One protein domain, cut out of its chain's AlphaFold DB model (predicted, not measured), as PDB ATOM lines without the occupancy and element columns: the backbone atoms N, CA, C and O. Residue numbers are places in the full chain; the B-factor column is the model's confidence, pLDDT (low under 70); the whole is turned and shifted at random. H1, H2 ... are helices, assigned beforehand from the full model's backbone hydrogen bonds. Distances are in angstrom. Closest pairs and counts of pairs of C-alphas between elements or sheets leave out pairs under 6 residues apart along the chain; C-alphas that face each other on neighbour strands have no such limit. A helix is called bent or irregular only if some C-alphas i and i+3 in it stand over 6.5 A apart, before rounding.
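What this domain is: This is residues 3 to 191 of the 359 residues of the protein "Hypothetical protein" of Emiliania huxleyi (UniProt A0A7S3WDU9). Short crossed helices make an elongated body with H6 in its middle: H2 and H3 lie between H6 and H1 at one far end, while H7, H10 and H11 lie between H6 and H12 at the other. H4 packs on H3, H5 and the small H8 on H6, and the small H9 on H11. The printed part has 189 residues with twelve named helices, H1 to H12 in order along the chain, and no named strand: the class is all helix. It is compact, with a radius of gyration of the C-alphas of 17.2 A, and spans 54 by 32 by 28 A.

Where its parts are: H1, residues 3 to 18, begins at C-alpha 3 (-10.777, 48.956, 13.709) and is 22.4 A long. H2 is residues 23 to 32, H3 residues 38 to 55, 25.6 A long, H4 residues 61 to 68 and H5 residues 75 to 81. H6, residues 92 to 103, begins at C-alpha 92 (-3.192, 29.242, 25.382) and is 16.4 A long. H7 is residues 108 to 116, H8 residues 118 to 121, H9 residues 129 to 132 and H10 residues 134 to 143. H11, residues 150 to 166, is 25.3 A long, and H12, residues 177 to 189, is 16.7 A long and ends at C-alpha 189 (16.390, 16.231, 5.848). H11 and H12 are irregular: C-alphas 151 and 154 are 7.2 A apart, C-alphas 179 and 182 7.7 A.

How they stand to each other: H6 is the hub, touching six helices. Among them, H7 makes a hairpin with it at a steep tilt of 38 degrees, closest C-alphas Arg 98 and Gly 111, 4.3 A. H5 touches it at Ala 77 and Ser 103, 5.0 A between C-alphas. Residues 92 to 95 of H6 touch H2, closest C-alphas Ala 24 and Pro 92, 5.3 A. H2 and H3 form a hairpin, as do H1 and H2, with closest C-alphas Ala 28 and Ala 44, 4.5 A, and Ala 12 and Leu 29, 5.3 A. H3 and H4 form another, at 40 degrees. H10 and H11 form a hairpin, closest C-alphas Ala 137 and Ile 157, 6.0 A. H11 and H12 are about perpendicular, at 87 degrees, and touch at Phe 159 and Leu 184, C-alphas 6.3 A apart. H1 and H12 are apart. Every O i to N i+4 pair is within hydrogen-bond range in H1 to H7 and H10; H11 has 11 of 13 and H12 7 of 9, while H8 and H9 are too short.

The domain as a whole: The C-alphas farthest apart, of Glu 18 and Ala 182, are 54.5 A apart. The printed part has no cut, and no link is long. Its mean pLDDT is 78.1; 51 residues are under 70, among them 3 to 15, 29 to 40 and 124 to 131.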
ATOM      1  N   ARG A   3      -9.780  48.551  12.689       49.47
ATOM      2  CA  ARG A   3     -10.777  48.956  13.709       49.47
ATOM      3  C   ARG A   3     -11.194  47.817  14.638       49.47
ATOM      4  O   ARG A   3     -11.510  48.049  15.795       49.47
ATOM      5  N   GLU A   4     -11.237  46.602  14.108       50.31
ATOM      6  CA  GLU A   4     -11.614  45.406  14.865       50.31
ATOM      7  C   GLU A   4     -10.470  44.977  15.798       50.31
ATOM      8  O   GLU A   4     -10.718  44.632  16.946       50.31
ATOM      9  N   GLU A   5      -9.218  45.099  15.341       51.88
ATOM     10  CA  GLU A   5      -8.013  44.902  16.160       51.88
ATOM     11  C   GLU A   5      -7.906  45.930  17.297       51.88
ATOM     12  O   GLU A   5      -7.640  45.557  18.436       51.88
ATOM     13  N   GLU A   6      -8.158  47.213  17.022       57.97
ATOM     14  CA  GLU A   6      -8.168  48.270  18.046       57.97
ATOM     15  C   GLU A   6      -9.274  48.051  19.088       57.97
ATOM     16  O   GLU A   6      -9.034  48.208  20.286       57.97
ATOM     17  N   ALA A   7     -10.468  47.633  18.654       58.12
ATOM     18  CA  ALA A   7     -11.573  47.314  19.555       58.12
ATOM     19  C   ALA A   7     -11.277  46.082  20.428       58.12
ATOM     20  O   ALA A   7     -11.576  46.089  21.621       58.12
ATOM     21  N   LEU A   8     -10.660  45.043  19.857       56.44
ATOM     22  CA  LEU A   8     -10.255  43.845  20.597       56.44
ATOM     23  C   LEU A   8      -9.147  44.139  21.610       56.44
ATOM     24  O   LEU A   8      -9.220  43.618  22.717       56.44
ATOM     25  N   ARG A   9      -8.172  44.992  21.274       58.66
ATOM     26  CA  ARG A   9      -7.149  45.457  22.228       58.66
ATOM     27  C   ARG A   9      -7.750  46.265  23.369       58.66
ATOM     28  O   ARG A   9      -7.455  45.997  24.525       58.66
ATOM     29  N   GLY A  10      -8.644  47.207  23.060       63.66
ATOM     30  CA  GLY A  10      -9.347  47.974  24.091       63.66
ATOM     31  C   GLY A  10     -10.165  47.080  25.028       63.66
ATOM     32  O   GLY A  10     -10.144  47.269  26.242       63.66
ATOM     33  N   LEU A  11     -10.837  46.063  24.476       65.12
ATOM     34  CA  LEU A  11     -11.565  45.064  25.257       65.12
ATOM     35  C   LEU A  11     -10.624  44.173  26.084       65.12
ATOM     36  O   LEU A  11     -10.933  43.889  27.236       65.12
ATOM     37  N   ALA A  12      -9.497  43.737  25.520       65.88
ATOM     38  CA  ALA A  12      -8.513  42.907  26.210       65.88
ATOM     39  C   ALA A  12      -7.911  43.631  27.418       65.88
ATOM     40  O   ALA A  12      -7.953  43.083  28.518       65.88
ATOM     41  N   ALA A  13      -7.456  44.873  27.229       66.12
ATOM     42  CA  ALA A  13      -6.932  45.718  28.298       66.12
ATOM     43  C   ALA A  13      -7.966  45.905  29.420       66.12
ATOM     44  O   ALA A  13      -7.677  45.625  30.579       66.12
ATOM     45  N   HIS A  14      -9.207  46.258  29.065       69.62
ATOM     46  CA  HIS A  14     -10.288  46.416  30.040       69.62
ATOM     47  C   HIS A  14     -10.576  45.123  30.820       69.62
ATOM     48  O   HIS A  14     -10.727  45.150  32.038       69.62
ATOM     49  N   LEU A  15     -10.643  43.974  30.138       67.31
ATOM     50  CA  LEU A  15     -10.921  42.690  30.784       67.31
ATOM     51  C   LEU A  15      -9.791  42.249  31.721       67.31
ATOM     52  O   LEU A  15     -10.083  41.684  32.773       67.31
ATOM     53  N   LEU A  16      -8.532  42.492  31.348       70.69
ATOM     54  CA  LEU A  16      -7.362  42.158  32.163       70.69
ATOM     55  C   LEU A  16      -7.220  43.060  33.398       70.69
ATOM     56  O   LEU A  16      -6.750  42.586  34.430       70.69
ATOM     57  N   GLU A  17      -7.609  44.333  33.298       71.81
ATOM     58  CA  GLU A  17      -7.512  45.304  34.398       71.81
ATOM     59  C   GLU A  17      -8.647  45.159  35.422       71.81
ATOM     60  O   GLU A  17      -8.409  45.240  36.627       71.81
ATOM     61  N   GLU A  18      -9.878  44.933  34.959       69.94
ATOM     62  CA  GLU A  18     -11.076  45.025  35.806       69.94
ATOM     63  C   GLU A  18     -11.501  43.690  36.430       69.94
ATOM     64  O   GLU A  18     -12.207  43.673  37.441       69.94
ATOM     65  N   TRP A  19     -11.099  42.554  35.848       67.69
ATOM     66  CA  TRP A  19     -11.643  41.248  36.225       67.69
ATOM     67  C   TRP A  19     -10.555  40.220  36.555       67.69
ATOM     68  O   TRP A  19      -9.505  40.181  35.917       67.69
ATOM     69  N   PRO A  20     -10.800  39.307  37.515       64.75
ATOM     70  CA  PRO A  20      -9.948  38.142  37.723       64.75
ATOM     71  C   PRO A  20     -10.125  37.159  36.555       64.75
ATOM     72  O   PRO A  20     -11.001  36.291  36.560       64.75
ATOM     73  N   VAL A  21      -9.299  37.323  35.524       67.62
ATOM     74  CA  VAL A  21      -9.346  36.527  34.294       67.62
ATOM     75  C   VAL A  21      -8.712  35.139  34.514       67.62
ATOM     76  O   VAL A  21      -7.598  35.056  35.035       67.62
ATOM     77  N   PRO A  22      -9.354  34.026  34.089       67.00
ATOM     78  CA  PRO A  22      -8.732  32.702  34.111       67.00
ATOM     79  C   PRO A  22      -7.400  32.689  33.357       67.00
ATOM     80  O   PRO A  22      -7.280  33.299  32.298       67.00
ATOM     81  N   GLN A  23      -6.416  31.931  33.840       69.12
ATOM     82  CA  GLN A  23      -5.045  31.967  33.313       69.12
ATOM     83  C   GLN A  23      -4.941  31.708  31.796       69.12
ATOM     84  O   GLN A  23      -4.153  32.352  31.107       69.12
ATOM     85  N   ALA A  24      -5.777  30.819  31.252       64.62
ATOM     86  CA  ALA A  24      -5.846  30.561  29.813       64.62
ATOM     87  C   ALA A  24      -6.373  31.767  29.008       64.62
ATOM     88  O   ALA A  24      -5.819  32.097  27.958       64.62
ATOM     89  N   LEU A  25      -7.396  32.462  29.520       69.81
ATOM     90  CA  LEU A  25      -7.922  33.684  28.910       69.81
ATOM     91  C   LEU A  25      -6.934  34.846  29.079       69.81
ATOM     92  O   LEU A  25      -6.742  35.608  28.139       69.81
ATOM     93  N   HIS A  26      -6.220  34.918  30.205       72.81
ATOM     94  CA  HIS A  26      -5.127  35.870  30.393       72.81
ATOM     95  C   HIS A  26      -4.030  35.660  29.340       72.81
ATOM     96  O   HIS A  26      -3.545  36.621  28.753       72.81
ATOM     97  N   GLY A  27      -3.667  34.407  29.048       71.31
ATOM     98  CA  GLY A  27      -2.752  34.078  27.954       71.31
ATOM     99  C   GLY A  27      -3.278  34.521  26.584       71.31
ATOM    100  O   GLY A  27      -2.538  35.123  25.815       71.31
ATOM    101  N   ALA A  28      -4.555  34.268  26.277       71.25
ATOM    102  CA  ALA A  28      -5.160  34.665  25.002       71.25
ATOM    103  C   ALA A  28      -5.226  36.195  24.818       71.25
ATOM    104  O   ALA A  28      -4.917  36.700  23.739       71.25
ATOM    105  N   LEU A  29      -5.598  36.930  25.869       69.75
ATOM    106  CA  LEU A  29      -5.708  38.391  25.853       69.75
ATOM    107  C   LEU A  29      -4.331  39.073  25.846       69.75
ATOM    108  O   LEU A  29      -4.116  39.978  25.048       69.75
ATOM    109  N   ALA A  30      -3.364  38.580  26.630       67.94
ATOM    110  CA  ALA A  30      -1.989  39.096  26.628       67.94
ATOM    111  C   ALA A  30      -1.301  38.949  25.261       67.94
ATOM    112  O   ALA A  30      -0.396  39.714  24.924       67.94
ATOM    113  N   PHE A  31      -1.729  37.967  24.466       63.81
ATOM    114  CA  PHE A  31      -1.336  37.861  23.072       63.81
ATOM    115  C   PHE A  31      -1.877  39.058  22.270       63.81
ATOM    116  O   PHE A  31      -1.082  39.751  21.640       63.81
ATOM    117  N   ALA A  32      -3.176  39.368  22.334       59.66
ATOM    118  CA  ALA A  32      -3.795  40.463  21.571       59.66
ATOM    119  C   ALA A  32      -3.148  41.853  21.791       59.66
ATOM    120  O   ALA A  32      -3.127  42.678  20.870       59.66
ATOM    121  N   ASP A  33      -2.571  42.091  22.973       56.25
ATOM    122  CA  ASP A  33      -1.918  43.357  23.342       56.25
ATOM    123  C   ASP A  33      -0.504  43.551  22.758       56.25
ATOM    124  O   ASP A  33       0.067  44.640  22.854       56.25
ATOM    125  N   ARG A  34       0.076  42.538  22.101       57.81
ATOM    126  CA  ARG A  34       1.387  42.642  21.432       57.81
ATOM    127  C   ARG A  34       1.232  42.891  19.920       57.81
ATOM    128  O   ARG A  34       0.202  42.557  19.328       57.81
ATOM    129  N   PRO A  35       2.237  43.469  19.233       55.50
ATOM    130  CA  PRO A  35       2.315  43.381  17.776       55.50
ATOM    131  C   PRO A  35       2.521  41.909  17.392       55.50
ATOM    132  O   PRO A  35       3.626  41.380  17.476       55.50
ATOM    133  N   LEU A  36       1.427  41.231  17.050       58.91
ATOM    134  CA  LEU A  36       1.405  39.800  16.773       58.91
ATOM    135  C   LEU A  36       1.383  39.481  15.281       58.91
ATOM    136  O   LEU A  36       0.793  40.207  14.480       58.91
ATOM    137  N   SER A  37       1.914  38.304  14.946       58.69
ATOM    138  CA  SER A  37       1.618  37.640  13.679       58.69
ATOM    139  C   SER A  37       0.121  37.308  13.572       58.69
ATOM    140  O   SER A  37      -0.588  37.128  14.567       58.69
ATOM    141  N   GLU A  38      -0.391  37.185  12.351       60.28
ATOM    142  CA  GLU A  38      -1.796  36.828  12.122       60.28
ATOM    143  C   GLU A  38      -2.163  35.446  12.704       60.28
ATOM    144  O   GLU A  38      -3.281  35.228  13.177       60.28
ATOM    145  N   ALA A  39      -1.213  34.503  12.729       63.38
ATOM    146  CA  ALA A  39      -1.398  33.190  13.345       63.38
ATOM    147  C   ALA A  39      -1.720  33.303  14.843       63.38
ATOM    148  O   ALA A  39      -2.697  32.723  15.315       63.38
ATOM    149  N   ALA A  40      -0.955  34.123  15.561       68.38
ATOM    150  CA  ALA A  40      -1.154  34.390  16.977       68.38
ATOM    151  C   ALA A  40      -2.500  35.090  17.263       68.38
ATOM    152  O   ALA A  40      -3.186  34.735  18.224       68.38
ATOM    153  N   HIS A  41      -2.948  36.000  16.387       70.00
ATOM    154  CA  HIS A  41      -4.284  36.604  16.492       70.00
ATOM    155  C   HIS A  41      -5.421  35.583  16.343       70.00
ATOM    156  O   HIS A  41      -6.413  35.656  17.069       70.00
ATOM    157  N   ARG A  42      -5.294  34.612  15.429       72.88
ATOM    158  CA  ARG A  42      -6.308  33.554  15.255       72.88
ATOM    159  C   ARG A  42      -6.424  32.666  16.485       72.88
ATOM    160  O   ARG A  42      -7.539  32.362  16.904       72.88
ATOM    161  N   VAL A  43      -5.286  32.314  17.083       76.75
ATOM    162  CA  VAL A  43      -5.239  31.581  18.352       76.75
ATOM    163  C   VAL A  43      -5.974  32.368  19.437       76.75
ATOM    164  O   VAL A  43      -6.912  31.846  20.037       76.75
ATOM    165  N   ALA A  44      -5.616  33.640  19.639       76.25
ATOM    166  CA  ALA A  44      -6.266  34.491  20.633       76.25
ATOM    167  C   ALA A  44      -7.788  34.571  20.417       76.25
ATOM    168  O   ALA A  44      -8.557  34.330  21.347       76.25
ATOM    169  N   LYS A  45      -8.235  34.819  19.177       76.62
ATOM    170  CA  LYS A  45      -9.661  34.908  18.827       76.62
ATOM    171  C   LYS A  45     -10.430  33.623  19.151       76.62
ATOM    172  O   LYS A  45     -11.519  33.705  19.716       76.62
ATOM    173  N   ALA A  46      -9.877  32.455  18.824       78.75
ATOM    174  CA  ALA A  46     -10.523  31.171  19.096       78.75
ATOM    175  C   ALA A  46     -10.693  30.921  20.603       78.75
ATOM    176  O   ALA A  46     -11.784  30.581  21.056       78.75
ATOM    177  N   PHE A  47      -9.650  31.161  21.403       80.44
ATOM    178  CA  PHE A  47      -9.726  30.966  22.856       80.44
ATOM    179  C   PHE A  47     -10.605  32.012  23.558       80.44
ATOM    180  O   PHE A  47     -11.288  31.680  24.527       80.44
ATOM    181  N   VAL A  48     -10.666  33.250  23.055       78.94
ATOM    182  CA  VAL A  48     -11.647  34.242  23.529       78.94
ATOM    183  C   VAL A  48     -13.074  33.759  23.257       78.94
ATOM    184  O   VAL A  48     -13.910  33.833  24.156       78.94
ATOM    185  N   ALA A  49     -13.356  33.207  22.071       77.50
ATOM    186  CA  ALA A  49     -14.675  32.656  21.746       77.50
ATOM    187  C   ALA A  49     -15.074  31.508  22.691       77.50
ATOM    188  O   ALA A  49     -16.174  31.533  23.242       77.50
ATOM    189  N   VAL A  50     -14.147  30.579  22.962       77.62
ATOM    190  CA  VAL A  50     -14.331  29.478  23.927       77.62
ATOM    191  C   VAL A  50     -14.770  29.989  25.296       77.62
ATOM    192  O   VAL A  50     -15.756  29.517  25.862       77.62
ATOM    193  N   HIS A  51     -14.030  30.949  25.852       74.62
ATOM    194  CA  HIS A  51     -14.315  31.460  27.189       74.62
ATOM    195  C   HIS A  51     -15.568  32.337  27.225       74.62
ATOM    196  O   HIS A  51     -16.277  32.329  28.229       74.62
ATOM    197  N   ALA A  52     -15.873  33.053  26.144       74.00
ATOM    198  CA  ALA A  52     -17.069  33.876  26.053       74.00
ATOM    199  C   ALA A  52     -18.348  33.019  25.992       74.00
ATOM    200  O   ALA A  52     -19.302  33.316  26.709       74.00
ATOM    201  N   ALA A  53     -18.354  31.936  25.204       73.06
ATOM    202  CA  ALA A  53     -19.465  30.980  25.164       73.06
ATOM    203  C   ALA A  53     -19.681  30.311  26.534       73.06
ATOM    204  O   ALA A  53     -20.805  30.262  27.040       73.06
ATOM    205  N   ALA A  54     -18.589  29.893  27.186       75.69
ATOM    206  CA  ALA A  54     -18.640  29.324  28.530       75.69
ATOM    207  C   ALA A  54     -19.135  30.318  29.591       75.69
ATOM    208  O   ALA A  54     -19.969  29.965  30.423       75.69
ATOM    209  N   GLY A  55     -18.665  31.568  29.552       71.38
ATOM    210  CA  GLY A  55     -19.073  32.619  30.486       71.38
ATOM    211  C   GLY A  55     -20.537  33.042  30.335       71.38
ATOM    212  O   GLY A  55     -21.167  33.403  31.326       71.38
ATOM    213  N   ARG A  56     -21.101  32.950  29.123       75.50
ATOM    214  CA  ARG A  56     -22.535  33.186  28.862       75.50
ATOM    215  C   ARG A  56     -23.427  31.984  29.191       75.50
ATOM    216  O   ARG A  56     -24.645  32.117  29.150       75.50
ATOM    217  N   GLY A  57     -22.842  30.830  29.520       75.62
ATOM    218  CA  GLY A  57     -23.579  29.589  29.770       75.62
ATOM    219  C   GLY A  57     -24.165  28.945  28.507       75.62
ATOM    220  O   GLY A  57     -25.048  28.102  28.623       75.62
ATOM    221  N   GLU A  58     -23.694  29.332  27.317       80.06
ATOM    222  CA  GLU A  58     -24.166  28.800  26.027       80.06
ATOM    223  C   GLU A  58     -23.641  27.381  25.767       80.06
ATOM    224  O   GLU A  58     -24.348  26.551  25.199       80.06
ATOM    225  N   ALA A  59     -22.415  27.094  26.207       81.69
ATOM    226  CA  ALA A  59     -21.767  25.792  26.091       81.69
ATOM    227  C   ALA A  59     -20.755  25.598  27.226       81.69
ATOM    228  O   ALA A  59     -20.241  26.561  27.794       81.69
ATOM    229  N   SER A  60     -20.413  24.356  27.563       82.56
ATOM    230  CA  SER A  60     -19.288  24.106  28.472       82.56
ATOM    231  C   SER A  60     -17.948  24.490  27.822       82.56
ATOM    232  O   SER A  60     -17.817  24.538  26.596       82.56
ATOM    233  N   VAL A  61     -16.903  24.696  28.635       76.56
ATOM    234  CA  VAL A  61     -15.528  24.921  28.136       76.56
ATOM    235  C   VAL A  61     -15.075  23.769  27.232       76.56
ATOM    236  O   VAL A  61     -14.408  23.992  26.229       76.56
ATOM    237  N   LEU A  62     -15.469  22.533  27.558       81.75
ATOM    238  CA  LEU A  62     -15.146  21.346  26.766       81.75
ATOM    239  C   LEU A  62     -15.847  21.350  25.402       81.75
ATOM    240  O   LEU A  62     -15.201  21.060  24.398       81.75
ATOM    241  N   GLU A  63     -17.147  21.645  25.365       81.75
ATOM    242  CA  GLU A  63     -17.912  21.731  24.112       81.75
ATOM    243  C   GLU A  63     -17.386  22.863  23.232       81.75
ATOM    244  O   GLU A  63     -17.080  22.629  22.067       81.75
ATOM    245  N   SER A  64     -17.151  24.039  23.816       77.88
ATOM    246  CA  SER A  64     -16.633  25.196  23.080       77.88
ATOM    247  C   SER A  64     -15.216  24.955  22.553       77.88
ATOM    248  O   SER A  64     -14.891  25.352  21.436       77.88
ATOM    249  N   LEU A  65     -14.352  24.280  23.326       79.56
ATOM    250  CA  LEU A  65     -13.021  23.897  22.847       79.56
ATOM    251  C   LEU A  65     -13.112  22.937  21.669       79.56
ATOM    252  O   LEU A  65     -12.382  23.126  20.712       79.56
ATOM    253  N   ARG A  66     -14.019  21.953  21.693       79.50
ATOM    254  CA  ARG A  66     -14.223  21.042  20.552       79.50
ATOM    255  C   ARG A  66     -14.728  21.757  19.302       79.50
ATOM    256  O   ARG A  66     -14.422  21.312  18.204       79.50
ATOM    257  N   GLU A  67     -15.495  22.825  19.473       77.19
ATOM    258  CA  GLU A  67     -16.030  23.615  18.365       77.19
ATOM    259  C   GLU A  67     -14.978  24.539  17.737       77.19
ATOM    260  O   GLU A  67     -14.920  24.684  16.517       77.19
ATOM    261  N   HIS A  68     -14.138  25.168  18.560       73.75
ATOM    262  CA  HIS A  68     -13.267  26.256  18.111       73.75
ATOM    263  C   HIS A  68     -11.774  25.915  18.069       73.75
ATOM    264  O   HIS A  68     -11.001  26.692  17.505       73.75
ATOM    265  N   VAL A  69     -11.343  24.804  18.676       76.94
ATOM    266  CA  VAL A  69      -9.922  24.466  18.827       76.94
ATOM    267  C   VAL A  69      -9.677  22.973  18.604       76.94
ATOM    268  O   VAL A  69     -10.299  22.109  19.218       76.94
ATOM    269  N   ALA A  70      -8.700  22.657  17.757       70.06
ATOM    270  CA  ALA A  70      -8.372  21.286  17.394       70.06
ATOM    271  C   ALA A  70      -6.893  20.916  17.658       70.06
ATOM    272  O   ALA A  70      -6.040  21.799  17.821       70.06
ATOM    273  N   PRO A  71      -6.548  19.609  17.739       68.94
ATOM    274  CA  PRO A  71      -7.418  18.440  17.919       68.94
ATOM    275  C   PRO A  71      -8.396  18.571  19.083       68.94
ATOM    276  O   PRO A  71      -8.068  19.152  20.122       68.94
ATOM    277  N   GLY A  72      -9.584  17.996  18.891       67.62
ATOM    278  CA  GLY A  72     -10.655  17.992  19.879       67.62
ATOM    279  C   GLY A  72     -10.200  17.430  21.226       67.62
ATOM    280  O   GLY A  72      -9.367  16.529  21.324       67.62
ATOM    281  N   MET A  73     -10.747  17.990  22.300       75.50
ATOM    282  CA  MET A  73     -10.253  17.741  23.648       75.50
ATOM    283  C   MET A  73     -11.012  16.601  24.356       75.50
ATOM    284  O   MET A  73     -12.243  16.482  24.270       75.50
ATOM    285  N   THR A  74     -10.278  15.764  25.096       81.75
ATOM    286  CA  THR A  74     -10.857  14.771  26.018       81.75
ATOM    287  C   THR A  74     -11.256  15.433  27.340       81.75
ATOM    288  O   THR A  74     -10.749  16.492  27.703       81.75
ATOM    289  N   LYS A  75     -12.141  14.797  28.121       82.69
ATOM    290  CA  LYS A  75     -12.520  15.306  29.454       82.69
ATOM    291  C   LYS A  75     -11.317  15.389  30.410       82.69
ATOM    292  O   LYS A  75     -11.262  16.288  31.245       82.69
ATOM    293  N   ALA A  76     -10.359  14.466  30.282       83.50
ATOM    294  CA  ALA A  76      -9.134  14.451  31.077       83.50
ATOM    295  C   ALA A  76      -8.212  15.630  30.725       83.50
ATOM    296  O   ALA A  76      -7.803  16.360  31.626       83.50
ATOM    297  N   ALA A  77      -7.979  15.874  29.430       82.38
ATOM    298  CA  ALA A  77      -7.223  17.035  28.958       82.38
ATOM    299  C   ALA A  77      -7.893  18.355  29.370       82.38
ATOM    300  O   ALA A  77      -7.223  19.253  29.863       82.38
ATOM    301  N   ALA A  78      -9.227  18.438  29.278       80.44
ATOM    302  CA  ALA A  78      -9.994  19.606  29.721       80.44
ATOM    303  C   ALA A  78      -9.732  19.951  31.182       80.44
ATOM    304  O   ALA A  78      -9.505  21.110  31.519       80.44
ATOM    305  N   LYS A  79      -9.751  18.928  32.044       79.19
ATOM    306  CA  LYS A  79      -9.499  19.089  33.473       79.19
ATOM    307  C   LYS A  79      -8.098  19.635  33.718       79.19
ATOM    308  O   LYS A  79      -7.967  20.518  34.551       79.19
ATOM    309  N   GLN A  80      -7.086  19.129  33.014       79.38
ATOM    310  CA  GLN A  80      -5.707  19.604  33.151       79.38
ATOM    311  C   GLN A  80      -5.527  21.026  32.606       79.38
ATOM    312  O   GLN A  80      -4.868  21.837  33.245       79.38
ATOM    313  N   PHE A  81      -6.170  21.354  31.484       78.81
ATOM    314  CA  PHE A  81      -6.101  22.679  30.867       78.81
ATOM    315  C   PHE A  81      -6.635  23.796  31.777       78.81
ATOM    316  O   PHE A  81      -6.088  24.894  31.795       78.81
ATOM    317  N   VAL A  82      -7.690  23.520  32.552       73.81
ATOM    318  CA  VAL A  82      -8.297  24.506  33.463       73.81
ATOM    319  C   VAL A  82      -7.645  24.555  34.849       73.81
ATOM    320  O   VAL A  82      -8.101  25.328  35.694       73.81
ATOM    321  N   GLN A  83      -6.617  23.741  35.128       69.00
ATOM    322  CA  GLN A  83      -5.954  23.793  36.432       69.00
ATOM    323  C   GLN A  83      -5.131  25.085  36.583       69.00
ATOM    324  O   GLN A  83      -4.362  25.433  35.687       69.00
ATOM    325  N   PRO A  84      -5.262  25.795  37.720       52.88
ATOM    326  CA  PRO A  84      -4.427  26.951  38.021       52.88
ATOM    327  C   PRO A  84      -2.978  26.483  38.209       52.88
ATOM    328  O   PRO A  84      -2.702  25.686  39.104       52.88
ATOM    329  N   GLY A  85      -2.064  26.935  37.345       52.47
ATOM    330  CA  GLY A  85      -0.665  26.480  37.350       52.47
ATOM    331  C   GLY A  85      -0.001  26.351  35.977       52.47
ATOM    332  O   GLY A  85       1.181  26.020  35.917       52.47
ATOM    333  N   GLY A  86      -0.710  26.618  34.875       52.69
ATOM    334  CA  GLY A  86      -0.076  26.704  33.556       52.69
ATOM    335  C   GLY A  86       0.963  27.829  33.526       52.69
ATOM    336  O   GLY A  86       0.769  28.865  34.153       52.69
ATOM    337  N   ALA A  87       2.084  27.655  32.825       49.00
ATOM    338  CA  ALA A  87       3.069  28.726  32.692       49.00
ATOM    339  C   ALA A  87       2.419  29.947  32.011       49.00
ATOM    340  O   ALA A  87       2.008  29.887  30.850       49.00
ATOM    341  N   ALA A  88       2.276  31.050  32.750       46.66
ATOM    342  CA  ALA A  88       1.846  32.326  32.199       46.66
ATOM    343  C   ALA A  88       2.984  32.871  31.324       46.66
ATOM    344  O   ALA A  88       3.956  33.407  31.843       46.66
ATOM    345  N   GLY A  89       2.896  32.694  30.008       54.22
ATOM    346  CA  GLY A  89       3.913  33.228  29.097       54.22
ATOM    347  C   GLY A  89       3.814  32.729  27.663       54.22
ATOM    348  O   GLY A  89       3.934  33.532  26.744       54.22
ATOM    349  N   ASP A  90       3.497  31.445  27.471       63.62
ATOM    350  CA  ASP A  90       3.730  30.794  26.167       63.62
ATOM    351  C   ASP A  90       2.473  30.677  25.281       63.62
ATOM    352  O   ASP A  90       2.507  30.134  24.181       63.62
ATOM    353  N   GLY A  91       1.343  31.214  25.748       73.94
ATOM    354  CA  GLY A  91       0.075  31.249  25.014       73.94
ATOM    355  C   GLY A  91      -0.864  30.066  25.298       73.94
ATOM    356  O   GLY A  91      -0.449  29.008  25.780       73.94
ATOM    357  N   PRO A  92      -2.169  30.227  25.016       78.50
ATOM    358  CA  PRO A  92      -3.192  29.242  25.382       78.50
ATOM    359  C   PRO A  92      -3.067  27.921  24.605       78.50
ATOM    360  O   PRO A  92      -3.451  26.868  25.111       78.50
ATOM    361  N   LEU A  93      -2.485  27.948  23.401       81.81
ATOM    362  CA  LEU A  93      -2.296  26.750  22.586       81.81
ATOM    363  C   LEU A  93      -1.218  25.823  23.167       81.81
ATOM    364  O   LEU A  93      -1.404  24.611  23.181       81.81
ATOM    365  N   PHE A  94      -0.142  26.376  23.732       85.12
ATOM    366  CA  PHE A  94       0.902  25.592  24.397       85.12
ATOM    367  C   PHE A  94       0.362  24.923  25.664       85.12
ATOM    368  O   PHE A  94       0.559  23.727  25.881       85.12
ATOM    369  N   ALA A  95      -0.409  25.667  26.467       82.75
ATOM    370  CA  ALA A  95      -1.106  25.109  27.625       82.75
ATOM    371  C   ALA A  95      -2.035  23.948  27.227       82.75
ATOM    372  O   ALA A  95      -2.070  22.921  27.908       82.75
ATOM    373  N   LEU A  96      -2.735  24.070  26.091       85.00
ATOM    374  CA  LEU A  96      -3.549  22.987  25.548       85.00
ATOM    375  C   LEU A  96      -2.703  21.760  25.169       85.00
ATOM    376  O   LEU A  96      -3.087  20.646  25.525       85.00
ATOM    377  N   ARG A  97      -1.558  21.927  24.489       88.62
ATOM    378  CA  ARG A  97      -0.691  20.793  24.096       88.62
ATOM    379  C   ARG A  97      -0.112  20.058  25.295       88.62
ATOM    380  O   ARG A  97      -0.199  18.832  25.349       88.62
ATOM    381  N   ARG A  98       0.367  20.793  26.300       89.50
ATOM    382  CA  ARG A  98       0.833  20.220  27.573       89.50
ATOM    383  C   ARG A  98      -0.273  19.414  28.261       89.50
ATOM    384  O   ARG A  98      -0.033  18.285  28.676       89.50
ATOM    385  N   ALA A  99      -1.497  19.946  28.315       87.38
ATOM    386  CA  ALA A  99      -2.649  19.248  28.892       87.38
ATOM    387  C   ALA A  99      -3.069  18.002  28.087       87.38
ATOM    388  O   ALA A  99      -3.519  17.011  28.657       87.38
ATOM    389  N   GLN A 100      -2.927  18.015  26.761       89.44
ATOM    390  CA  GLN A 100      -3.194  16.832  25.939       89.44
ATOM    391  C   GLN A 100      -2.186  15.719  26.237       89.44
ATOM    392  O   GLN A 100      -2.606  14.604  26.548       89.44
ATOM    393  N   VAL A 101      -0.888  16.032  26.236       91.94
ATOM    394  CA  VAL A 101       0.183  15.073  26.554       91.94
ATOM    395  C   VAL A 101       0.041  14.517  27.969       91.94
ATOM    396  O   VAL A 101       0.016  13.302  28.160       91.94
ATOM    397  N   ALA A 102      -0.150  15.382  28.966       90.38
ATOM    398  CA  ALA A 102      -0.301  14.934  30.346       90.38
ATOM    399  C   ALA A 102      -1.594  14.120  30.562       90.38
ATOM    400  O   ALA A 102      -1.648  13.281  31.462       90.38
ATOM    401  N   SER A 103      -2.636  14.300  29.740       90.06
ATOM    402  CA  SER A 103      -3.839  13.454  29.788       90.06
ATOM    403  C   SER A 103      -3.633  12.063  29.184       90.06
ATOM    404  O   SER A 103      -4.344  11.131  29.554       90.06
ATOM    405  N   LEU A 104      -2.661  11.935  28.277       91.94
ATOM    406  CA  LEU A 104      -2.224  10.679  27.669       91.94
ATOM    407  C   LEU A 104      -1.186   9.947  28.536       91.94
ATOM    408  O   LEU A 104      -0.795   8.832  28.209       91.94
ATOM    409  N   GLY A 105      -0.758  10.554  29.650       91.50
ATOM    410  CA  GLY A 105       0.251   9.998  30.550       91.50
ATOM    411  C   GLY A 105       1.691  10.166  30.063       91.50
ATOM    412  O   GLY A 105       2.570   9.516  30.616       91.50
ATOM    413  N   GLY A 106       1.930  11.013  29.055       92.69
ATOM    414  CA  GLY A 106       3.276  11.312  28.567       92.69
ATOM    415  C   GLY A 106       4.056  12.246  29.494       92.69
ATOM    416  O   GLY A 106       3.484  13.004  30.288       92.69
ATOM    417  N   ALA A 107       5.377  12.215  29.370       93.25
ATOM    418  CA  ALA A 107       6.289  13.062  30.117       93.25
ATOM    419  C   ALA A 107       6.157  14.548  29.732       93.25
ATOM    420  O   ALA A 107       5.851  14.911  28.595       93.25
ATOM    421  N   ALA A 108       6.467  15.443  30.678       91.19
ATOM    422  CA  ALA A 108       6.346  16.891  30.480       91.19
ATOM    423  C   ALA A 108       7.160  17.411  29.279       91.19
ATOM    424  O   ALA A 108       6.702  18.298  28.563       91.19
ATOM    425  N   TRP A 109       8.330  16.823  29.013       92.75
ATOM    426  CA  TRP A 109       9.177  17.214  27.884       92.75
ATOM    427  C   TRP A 109       8.544  16.883  26.520       92.75
ATOM    428  O   TRP A 109       8.797  17.597  25.554       92.75
ATOM    429  N   VAL A 110       7.678  15.862  26.431       94.62
ATOM    430  CA  VAL A 110       6.883  15.587  25.219       94.62
ATOM    431  C   VAL A 110       5.856  16.699  25.007       94.62
ATOM    432  O   VAL A 110       5.579  17.080  23.873       94.62
ATOM    433  N   GLY A 111       5.336  17.270  26.098       91.81
ATOM    434  CA  GLY A 111       4.488  18.461  26.077       91.81
ATOM    435  C   GLY A 111       5.208  19.673  25.492       91.81
ATOM    436  O   GLY A 111       4.646  20.342  24.630       91.81
ATOM    437  N   GLU A 112       6.458  19.911  25.894       90.94
ATOM    438  CA  GLU A 112       7.291  20.976  25.313       90.94
ATOM    439  C   GLU A 112       7.584  20.722  23.832       90.94
ATOM    440  O   GLU A 112       7.372  21.604  23.005       90.94
ATOM    441  N   ALA A 113       7.954  19.491  23.468       91.94
ATOM    442  CA  ALA A 113       8.153  19.130  22.068       91.94
ATOM    443  C   ALA A 113       6.877  19.350  21.237       91.94
ATOM    444  O   ALA A 113       6.953  19.877  20.133       91.94
ATOM    445  N   ALA A 114       5.696  19.016  21.770       91.12
ATOM    446  CA  ALA A 114       4.414  19.254  21.108       91.12
ATOM    447  C   ALA A 114       4.117  20.751  20.896       91.12
ATOM    448  O   ALA A 114       3.499  21.109  19.891       91.12
ATOM    449  N   CYS A 115       4.569  21.633  21.791       87.00
ATOM    450  CA  CYS A 115       4.465  23.086  21.619       87.00
ATOM    451  C   CYS A 115       5.311  23.604  20.441       87.00
ATOM    452  O   CYS A 115       4.921  24.562  19.771       87.00
ATOM    453  N   GLU A 116       6.432  22.949  20.138       85.94
ATOM    454  CA  GLU A 116       7.311  23.321  19.024       85.94
ATOM    455  C   GLU A 116       6.774  22.889  17.648       85.94
ATOM    456  O   GLU A 116       7.212  23.419  16.626       85.94
ATOM    457  N   THR A 117       5.806  21.970  17.613       86.69
ATOM    458  CA  THR A 117       5.189  21.449  16.378       86.69
ATOM    459  C   THR A 117       4.230  22.443  15.718       86.69
ATOM    460  O   THR A 117       3.804  23.442  16.313       86.69
ATOM    461  N   ARG A 118       3.750  22.110  14.513       80.50
ATOM    462  CA  ARG A 118       2.638  22.828  13.863       80.50
ATOM    463  C   ARG A 118       1.377  22.893  14.730       80.50
ATOM    464  O   ARG A 118       0.658  23.892  14.661       80.50
ATOM    465  N   LEU A 119       1.121  21.870  15.558       81.69
ATOM    466  CA  LEU A 119      -0.012  21.849  16.491       81.69
ATOM    467  C   LEU A 119       0.141  22.899  17.591       81.69
ATOM    468  O   LEU A 119      -0.860  23.464  18.030       81.69
ATOM    469  N   GLY A 120       1.358  23.141  18.074       81.44
ATOM    470  CA  GLY A 120       1.620  24.150  19.100       81.44
ATOM    471  C   GLY A 120       1.576  25.577  18.555       81.44
ATOM    472  O   GLY A 120       1.159  26.491  19.263       81.44
ATOM    473  N   ARG A 121       1.940  25.764  17.281       76.50
ATOM    474  CA  ARG A 121       2.094  27.089  16.652       76.50
ATOM    475  C   ARG A 121       0.855  27.600  15.922       76.50
ATOM    476  O   ARG A 121       0.741  28.801  15.679       76.50
ATOM    477  N   SER A 122      -0.069  26.719  15.549       73.62
ATOM    478  CA  SER A 122      -1.273  27.101  14.811       73.62
ATOM    479  C   SER A 122      -2.481  26.260  15.205       73.62
ATOM    480  O   SER A 122      -2.364  25.068  15.483       73.62
ATOM    481  N   ILE A 123      -3.655  26.892  15.198       72.25
ATOM    482  CA  ILE A 123      -4.913  26.158  15.054       72.25
ATOM    483  C   ILE A 123      -4.971  25.805  13.569       72.25
ATOM    484  O   ILE A 123      -5.026  26.709  12.727       72.25
ATOM    485  N   LEU A 124      -4.838  24.521  13.250       63.09
ATOM    486  CA  LEU A 124      -4.984  24.047  11.879       63.09
ATOM    487  C   LEU A 124      -6.488  24.188  11.512       63.09
ATOM    488  O   LEU A 124      -7.318  24.570  12.341       63.09
ATOM    489  N   ARG A 125      -6.875  24.076  10.238       55.44
ATOM    490  CA  ARG A 125      -8.272  24.383   9.870       55.44
ATOM    491  C   ARG A 125      -9.203  23.265  10.343       55.44
ATOM    492  O   ARG A 125      -8.975  22.110   9.990       55.44
ATOM    493  N   SER A 126     -10.292  23.639  11.021       43.94
ATOM    494  CA  SER A 126     -11.343  22.701  11.419       43.94
ATOM    495  C   SER A 126     -11.831  21.887  10.216       43.94
ATOM    496  O   SER A 126     -12.198  22.439   9.176       43.94
ATOM    497  N   GLY A 127     -11.794  20.559  10.350       48.03
ATOM    498  CA  GLY A 127     -12.183  19.609   9.304       48.03
ATOM    499  C   GLY A 127     -11.041  19.077   8.428       48.03
ATOM    500  O   GLY A 127     -11.305  18.283   7.525       48.03
ATOM    501  N   GLU A 128      -9.778  19.455   8.664       59.09
ATOM    502  CA  GLU A 128      -8.655  18.784   8.000       59.09
ATOM    503  C   GLU A 128      -8.341  17.421   8.652       59.09
ATOM    504  O   GLU A 128      -8.187  17.350   9.873       59.09
ATOM    505  N   PRO A 129      -8.142  16.335   7.874       59.31
ATOM    506  CA  PRO A 129      -7.818  15.009   8.414       59.31
ATOM    507  C   PRO A 129      -6.582  14.973   9.321       59.31
ATOM    508  O   PRO A 129      -6.471  14.096  10.179       59.31
ATOM    509  N   SER A 130      -5.643  15.905   9.129       64.12
ATOM    510  CA  SER A 130      -4.452  16.085   9.963       64.12
ATOM    511  C   SER A 130      -4.764  16.627  11.360       64.12
ATOM    512  O   SER A 130      -4.004  16.362  12.285       64.12
ATOM    513  N   GLU A 131      -5.867  17.358  11.537       64.06
ATOM    514  CA  GLU A 131      -6.277  17.878  12.844       64.06
ATOM    515  C   GLU A 131      -6.828  16.789  13.753       64.06
ATOM    516  O   GLU A 131      -6.369  16.649  14.883       64.06
ATOM    517  N   GLU A 132      -7.775  15.990  13.259       72.56
ATOM    518  CA  GLU A 132      -8.341  14.862  14.011       72.56
ATOM    519  C   GLU A 132      -7.263  13.831  14.353       72.56
ATOM    520  O   GLU A 132      -7.250  13.241  15.433       72.56
ATOM    521  N   PHE A 133      -6.297  13.667  13.452       86.62
ATOM    522  CA  PHE A 133      -5.151  12.795  13.659       86.62
ATOM    523  C   PHE A 133      -4.143  13.337  14.679       86.62
ATOM    524  O   PHE A 133      -3.336  12.568  15.200       86.62
ATOM    525  N   GLY A 134      -4.200  14.626  15.028       88.19
ATOM    526  CA  GLY A 134      -3.284  15.240  15.986       88.19
ATOM    527  C   GLY A 134      -3.271  14.536  17.342       88.19
ATOM    528  O   GLY A 134      -2.199  14.288  17.889       88.19
ATOM    529  N   SER A 135      -4.431  14.120  17.863       87.50
ATOM    530  CA  SER A 135      -4.479  13.351  19.115       87.50
ATOM    531  C   SER A 135      -3.856  11.961  18.981       87.50
ATOM    532  O   SER A 135      -3.259  11.472  19.933       87.50
ATOM    533  N   VAL A 136      -3.968  11.333  17.806       91.94
ATOM    534  CA  VAL A 136      -3.370  10.019  17.520       91.94
ATOM    535  C   VAL A 136      -1.847  10.135  17.412       91.94
ATOM    536  O   VAL A 136      -1.127   9.292  17.940       91.94
ATOM    537  N   ALA A 137      -1.345  11.206  16.792       93.44
ATOM    538  CA  ALA A 137       0.083  11.502  16.737       93.44
ATOM    539  C   ALA A 137       0.667  11.783  18.134       93.44
ATOM    540  O   ALA A 137       1.737  11.267  18.454       93.44
ATOM    541  N   LEU A 138      -0.046  12.535  18.984       93.00
ATOM    542  CA  LEU A 138       0.365  12.776  20.372       93.00
ATOM    543  C   LEU A 138       0.344  11.493  21.217       93.00
ATOM    544  O   LEU A 138       1.284  11.261  21.970       93.00
ATOM    545  N   ASP A 139      -0.676  10.638  21.076       93.81
ATOM    546  CA  ASP A 139      -0.725   9.321  21.739       93.81
ATOM    547  C   ASP A 139       0.468   8.448  21.331       93.81
ATOM    548  O   ASP A 139       1.146   7.863  22.176       93.81
ATOM    549  N   TRP A 140       0.779   8.416  20.033       95.75
ATOM    550  CA  TRP A 140       1.940   7.701  19.517       95.75
ATOM    551  C   TRP A 140       3.254   8.253  20.091       95.75
ATOM    552  O   TRP A 140       4.102   7.474  20.525       95.75
ATOM    553  N   ALA A 141       3.404   9.579  20.145       95.38
ATOM    554  CA  ALA A 141       4.571  10.249  20.717       95.38
ATOM    555  C   ALA A 141       4.763   9.906  22.202       95.38
ATOM    556  O   ALA A 141       5.864   9.531  22.595       95.38
ATOM    557  N   CYS A 142       3.689   9.946  22.998       95.31
ATOM    558  CA  CYS A 142       3.725   9.563  24.413       95.31
ATOM    559  C   CYS A 142       4.094   8.080  24.581       95.31
ATOM    560  O   CYS A 142       4.897   7.727  25.436       95.31
ATOM    561  N   ARG A 143       3.556   7.190  23.735       95.69
ATOM    562  CA  ARG A 143       3.839   5.745  23.799       95.69
ATOM    563  C   ARG A 143       5.304   5.402  23.531       95.69
ATOM    564  O   ARG A 143       5.800   4.417  24.072       95.69
ATOM    565  N   TYR A 144       5.967   6.156  22.659       95.50
ATOM    566  CA  TYR A 144       7.343   5.893  22.227       95.50
ATOM    567  C   TYR A 144       8.343   6.939  22.733       95.50
ATOM    568  O   TYR A 144       9.435   7.054  22.176       95.50
ATOM    569  N   GLU A 145       7.999   7.672  23.795       94.44
ATOM    570  CA  GLU A 145       8.822   8.762  24.327       94.44
ATOM    571  C   GLU A 145      10.225   8.306  24.759       94.44
ATOM    572  O   GLU A 145      11.195   9.018  24.531       94.44
ATOM    573  N   GLU A 146      10.372   7.084  25.278       92.88
ATOM    574  CA  GLU A 146      11.677   6.519  25.660       92.88
ATOM    575  C   GLU A 146      12.515   6.034  24.463       92.88
ATOM    576  O   GLU A 146      13.727   5.851  24.572       92.88
ATOM    577  N   ALA A 147      11.879   5.798  23.312       90.31
ATOM    578  CA  ALA A 147      12.522   5.242  22.123       90.31
ATOM    579  C   ALA A 147      13.020   6.318  21.144       90.31
ATOM    580  O   ALA A 147      13.703   5.984  20.171       90.31
ATOM    581  N   LEU A 148      12.671   7.585  21.375       86.06
ATOM    582  CA  LEU A 148      13.033   8.714  20.526       86.06
ATOM    583  C   LEU A 148      13.874   9.734  21.304       86.06
ATOM    584  O   LEU A 148      13.525  10.090  22.428       86.06
ATOM    585  N   PRO A 149      14.956  10.273  20.714       86.56
ATOM    586  CA  PRO A 149      15.661  11.405  21.300       86.56
ATOM    587  C   PRO A 149      14.730  12.615  21.431       86.56
ATOM    588  O   PRO A 149      13.988  12.925  20.498       86.56
ATOM    589  N   ALA A 150      14.839  13.362  22.534       85.56
ATOM    590  CA  ALA A 150      14.021  14.556  22.766       85.56
ATOM    591  C   ALA A 150      14.083  15.556  21.594       85.56
ATOM    592  O   ALA A 150      13.054  16.057  21.149       85.56
ATOM    593  N   ALA A 151      15.274  15.747  21.015       84.75
ATOM    594  CA  ALA A 151      15.501  16.629  19.868       84.75
ATOM    595  C   ALA A 151      14.763  16.211  18.577       84.75
ATOM    596  O   ALA A 151      14.645  17.013  17.658       84.75
ATOM    597  N   GLN A 152      14.287  14.965  18.477       88.25
ATOM    598  CA  GLN A 152      13.558  14.463  17.306       88.25
ATOM    599  C   GLN A 152      12.043  14.425  17.510       88.25
ATOM    600  O   GLN A 152      11.310  14.203  16.546       88.25
ATOM    601  N   MET A 153      11.550  14.626  18.735       93.06
ATOM    602  CA  MET A 153      10.137  14.417  19.051       93.06
ATOM    603  C   MET A 153       9.222  15.384  18.293       93.06
ATOM    604  O   MET A 153       8.264  14.941  17.660       93.06
ATOM    605  N   ALA A 154       9.555  16.678  18.273       91.31
ATOM    606  CA  ALA A 154       8.783  17.679  17.537       91.31
ATOM    607  C   ALA A 154       8.720  17.346  16.034       91.31
ATOM    608  O   ALA A 154       7.636  17.229  15.460       91.31
ATOM    609  N   SER A 155       9.873  17.068  15.418       91.19
ATOM    610  CA  SER A 155       9.954  16.667  14.008       91.19
ATOM    611  C   SER A 155       9.197  15.373  13.712       91.19
ATOM    612  O   SER A 155       8.640  15.227  12.628       91.19
ATOM    613  N   THR A 156       9.148  14.440  14.666       94.00
ATOM    614  CA  THR A 156       8.398  13.187  14.520       94.00
ATOM    615  C   THR A 156       6.898  13.440  14.510       94.00
ATOM    616  O   THR A 156       6.199  12.909  13.650       94.00
ATOM    617  N   ILE A 157       6.393  14.273  15.421       93.44
ATOM    618  CA  ILE A 157       4.974  14.646  15.439       93.44
ATOM    619  C   ILE A 157       4.605  15.356  14.130       93.44
ATOM    620  O   ILE A 157       3.625  14.972  13.491       93.44
ATOM    621  N   ASP A 158       5.408  16.323  13.681       91.06
ATOM    622  CA  ASP A 158       5.159  17.034  12.422       91.06
ATOM    623  C   ASP A 158       5.222  16.112  11.196       91.06
ATOM    624  O   ASP A 158       4.376  16.228  10.310       91.06
ATOM    625  N   PHE A 159       6.142  15.145  11.174       92.50
ATOM    626  CA  PHE A 159       6.183  14.100  10.150       92.50
ATOM    627  C   PHE A 159       4.873  13.302  10.097       92.50
ATOM    628  O   PHE A 159       4.306  13.114   9.023       92.50
ATOM    629  N   LEU A 160       4.356  12.848  11.244       93.12
ATOM    630  CA  LEU A 160       3.104  12.086  11.291       93.12
ATOM    631  C   LEU A 160       1.918  12.912  10.765       93.12
ATOM    632  O   LEU A 160       1.061  12.386  10.050       93.12
ATOM    633  N   LEU A 161       1.881  14.208  11.085       89.06
ATOM    634  CA  LEU A 161       0.861  15.132  10.588       89.06
ATOM    635  C   LEU A 161       0.996  15.382   9.086       89.06
ATOM    636  O   LEU A 161      -0.021  15.463   8.397       89.06
ATOM    637  N   GLU A 162       2.225  15.482   8.577       87.50
ATOM    638  CA  GLU A 162       2.497  15.586   7.143       87.50
ATOM    639  C   GLU A 162       1.997  14.342   6.412       87.50
ATOM    640  O   GLU A 162       1.241  14.458   5.453       87.50
ATOM    641  N   MET A 163       2.323  13.146   6.907       89.31
ATOM    642  CA  MET A 163       1.857  11.892   6.311       89.31
ATOM    643  C   MET A 163       0.331  11.810   6.251       89.31
ATOM    644  O   MET A 163      -0.223  11.368   5.249       89.31
ATOM    645  N   ARG A 164      -0.373  12.277   7.287       88.38
ATOM    646  CA  ARG A 164      -1.841  12.352   7.267       88.38
ATOM    647  C   ARG A 164      -2.371  13.407   6.297       88.38
ATOM    648  O   ARG A 164      -3.412  13.196   5.680       88.38
ATOM    649  N   ALA A 165      -1.687  14.541   6.172       82.06
ATOM    650  CA  ALA A 165      -2.072  15.599   5.242       82.06
ATOM    651  C   ALA A 165      -1.892  15.169   3.776       82.06
ATOM    652  O   ALA A 165      -2.710  15.535   2.933       82.06
ATOM    653  N   THR A 166      -0.855  14.379   3.482       81.62
ATOM    654  CA  THR A 166      -0.562  13.865   2.135       81.62
ATOM    655  C   THR A 166      -1.350  12.599   1.797       81.62
ATOM    656  O   THR A 166      -1.683  12.380   0.632       81.62
ATOM    657  N   GLN A 167      -1.665  11.766   2.790       85.44
ATOM    658  CA  GLN A 167      -2.392  10.506   2.636       85.44
ATOM    659  C   GLN A 167      -3.553  10.467   3.646       85.44
ATOM    660  O   GLN A 167      -3.339  10.138   4.817       85.44
ATOM    661  N   PRO A 168      -4.796  10.762   3.216       83.38
ATOM    662  CA  PRO A 168      -5.952  10.851   4.113       83.38
ATOM    663  C   PRO A 168      -6.252   9.583   4.916       83.38
ATOM    664  O   PRO A 168      -6.886   9.684   5.959       83.38
ATOM    665  N   ASP A 169      -5.783   8.413   4.478       87.25
ATOM    666  CA  ASP A 169      -5.960   7.133   5.180       87.25
ATOM    667  C   ASP A 169      -4.749   6.738   6.041       87.25
ATOM    668  O   ASP A 169      -4.763   5.702   6.709       87.25
ATOM    669  N   TYR A 170      -3.695   7.560   6.075       90.06
ATOM    670  CA  TYR A 170      -2.504   7.265   6.863       90.06
ATOM    671  C   TYR A 170      -2.833   7.149   8.351       90.06
ATOM    672  O   TYR A 170      -3.533   7.987   8.925       90.06
ATOM    673  N   THR A 171      -2.266   6.129   8.989       90.69
ATOM    674  CA  THR A 171      -2.296   5.949  10.438       90.69
ATOM    675  C   THR A 171      -0.923   5.547  10.963       90.69
ATOM    676  O   THR A 171      -0.174   4.805  10.314       90.69
ATOM    677  N   CYS A 172      -0.596   6.031  12.161       92.06
ATOM    678  CA  CYS A 172       0.569   5.600  12.929       92.06
ATOM    679  C   CYS A 172       0.242   4.467  13.915       92.06
ATOM    680  O   CYS A 172       1.148   3.906  14.532       92.06
ATOM    681  N   VAL A 173      -1.031   4.080  14.044       90.88
ATOM    682  CA  VAL A 173      -1.434   2.941  14.876       90.88
ATOM    683  C   VAL A 173      -0.793   1.664  14.328       90.88
ATOM    684  O   VAL A 173      -0.887   1.366  13.141       90.88
ATOM    685  N   GLY A 174      -0.101   0.920  15.195       90.50
ATOM    686  CA  GLY A 174       0.649  -0.285  14.822       90.50
ATOM    687  C   GLY A 174       2.038  -0.024  14.226       90.50
ATOM    688  O   GLY A 174       2.795  -0.972  14.027       90.50
ATOM    689  N   ARG A 175       2.416   1.240  13.985       94.00
ATOM    690  CA  ARG A 175       3.779   1.611  13.583       94.00
ATOM    691  C   ARG A 175       4.659   1.832  14.810       94.00
ATOM    692  O   ARG A 175       4.200   2.333  15.830       94.00
ATOM    693  N   THR A 176       5.938   1.507  14.682       94.06
ATOM    694  CA  THR A 176       6.984   1.764  15.687       94.06
ATOM    695  C   THR A 176       8.010   2.769  15.151       94.06
ATOM    696  O   THR A 176       8.108   2.912  13.925       94.06
ATOM    697  N   PRO A 177       8.829   3.412  16.008       92.94
ATOM    698  CA  PRO A 177       9.913   4.296  15.566       92.94
ATOM    699  C   PRO A 177      10.797   3.661  14.486       92.94
ATOM    700  O   PRO A 177      11.105   4.283  13.475       92.94
ATOM    701  N   LYS A 178      11.100   2.363  14.626       91.75
ATOM    702  CA  LYS A 178      11.867   1.597  13.636       91.75
ATOM    703  C   LYS A 178      11.195   1.564  12.260       91.75
ATOM    704  O   LYS A 178      11.877   1.690  11.251       91.75
ATOM    705  N   THR A 179       9.874   1.386  12.210       91.12
ATOM    706  CA  THR A 179       9.127   1.273  10.942       91.12
ATOM    707  C   THR A 179       8.928   2.602  10.222       91.12
ATOM    708  O   THR A 179       8.643   2.596   9.030       91.12
ATOM    709  N   VAL A 180       9.060   3.732  10.923       90.25
ATOM    710  CA  VAL A 180       8.936   5.074  10.328       90.25
ATOM    711  C   VAL A 180      10.282   5.761  10.121       90.25
ATOM    712  O   VAL A 180      10.315   6.826   9.522       90.25
ATOM    713  N   ARG A 181      11.389   5.158  10.575       88.31
ATOM    714  CA  ARG A 181      12.707   5.800  10.633       88.31
ATOM    715  C   ARG A 181      13.163   6.378   9.295       88.31
ATOM    716  O   ARG A 181      13.449   7.562   9.242       88.31
ATOM    717  N   ALA A 182      13.178   5.577   8.230       83.50
ATOM    718  CA  ALA A 182      13.641   6.036   6.916       83.50
ATOM    719  C   ALA A 182      12.784   7.197   6.377       83.50
ATOM    720  O   ALA A 182      13.301   8.188   5.872       83.50
ATOM    721  N   ALA A 183      11.463   7.104   6.558       86.75
ATOM    722  CA  ALA A 183      10.525   8.152   6.171       86.75
ATOM    723  C   ALA A 183      10.736   9.450   6.967       86.75
ATOM    724  O   ALA A 183      10.721  10.542   6.404       86.75
ATOM    725  N   LEU A 184      10.951   9.315   8.276       89.75
ATOM    726  CA  LEU A 184      11.229  10.422   9.178       89.75
ATOM    727  C   LEU A 184      12.573  11.081   8.852       89.75
ATOM    728  O   LEU A 184      12.646  12.303   8.827       89.75
ATOM    729  N   GLU A 185      13.618  10.301   8.580       87.31
ATOM    730  CA  GLU A 185      14.937  10.806   8.182       87.31
ATOM    731  C   GLU A 185      14.834  11.649   6.904       87.31
ATOM    732  O   GLU A 185      15.336  12.772   6.876       87.31
ATOM    733  N   ALA A 186      14.096  11.169   5.898       84.00
ATOM    734  CA  ALA A 186      13.859  11.916   4.664       84.00
ATOM    735  C   ALA A 186      13.000  13.181   4.882       84.00
ATOM    736  O   ALA A 186      13.247  14.250   4.314       84.00
ATOM    737  N   TYR A 187      11.997  13.101   5.761       88.25
ATOM    738  CA  TYR A 187      11.207  14.268   6.152       88.25
ATOM    739  C   TYR A 187      12.058  15.322   6.865       88.25
ATOM    740  O   TYR A 187      11.975  16.504   6.533       88.25
ATOM    741  N   VAL A 188      12.884  14.913   7.829       87.44
ATOM    742  CA  VAL A 188      13.757  15.815   8.592       87.44
ATOM    743  C   VAL A 188      14.775  16.469   7.669       87.44
ATOM    744  O   VAL A 188      14.933  17.683   7.728       87.44
ATOM    745  N   ALA A 189      15.412  15.697   6.787       82.75
ATOM    746  CA  ALA A 189      16.390  16.231   5.848       82.75
ATOM    747  C   ALA A 189      15.780  17.282   4.905       82.75
ATOM    748  O   ALA A 189      16.427  18.282   4.607       82.75
ATOM    749  N   SER A 190      14.528  17.089   4.477       78.12
ATOM    750  CA  SER A 190      13.810  18.017   3.586       78.12
ATOM    751  C   SER A 190      13.063  19.145   4.300       78.12
ATOM    752  O   SER A 190      12.444  19.982   3.639       78.12
ATOM    753  N   THR A 191      13.072  19.179   5.635       82.44
ATOM    754  CA  THR A 191      12.386  20.210   6.420       82.44
ATOM    755  C   THR A 191      13.379  21.255   6.894       82.44
ATOM    756  O   THR A 191      14.317  20.957   7.625       82.44
TER     757      THR A 191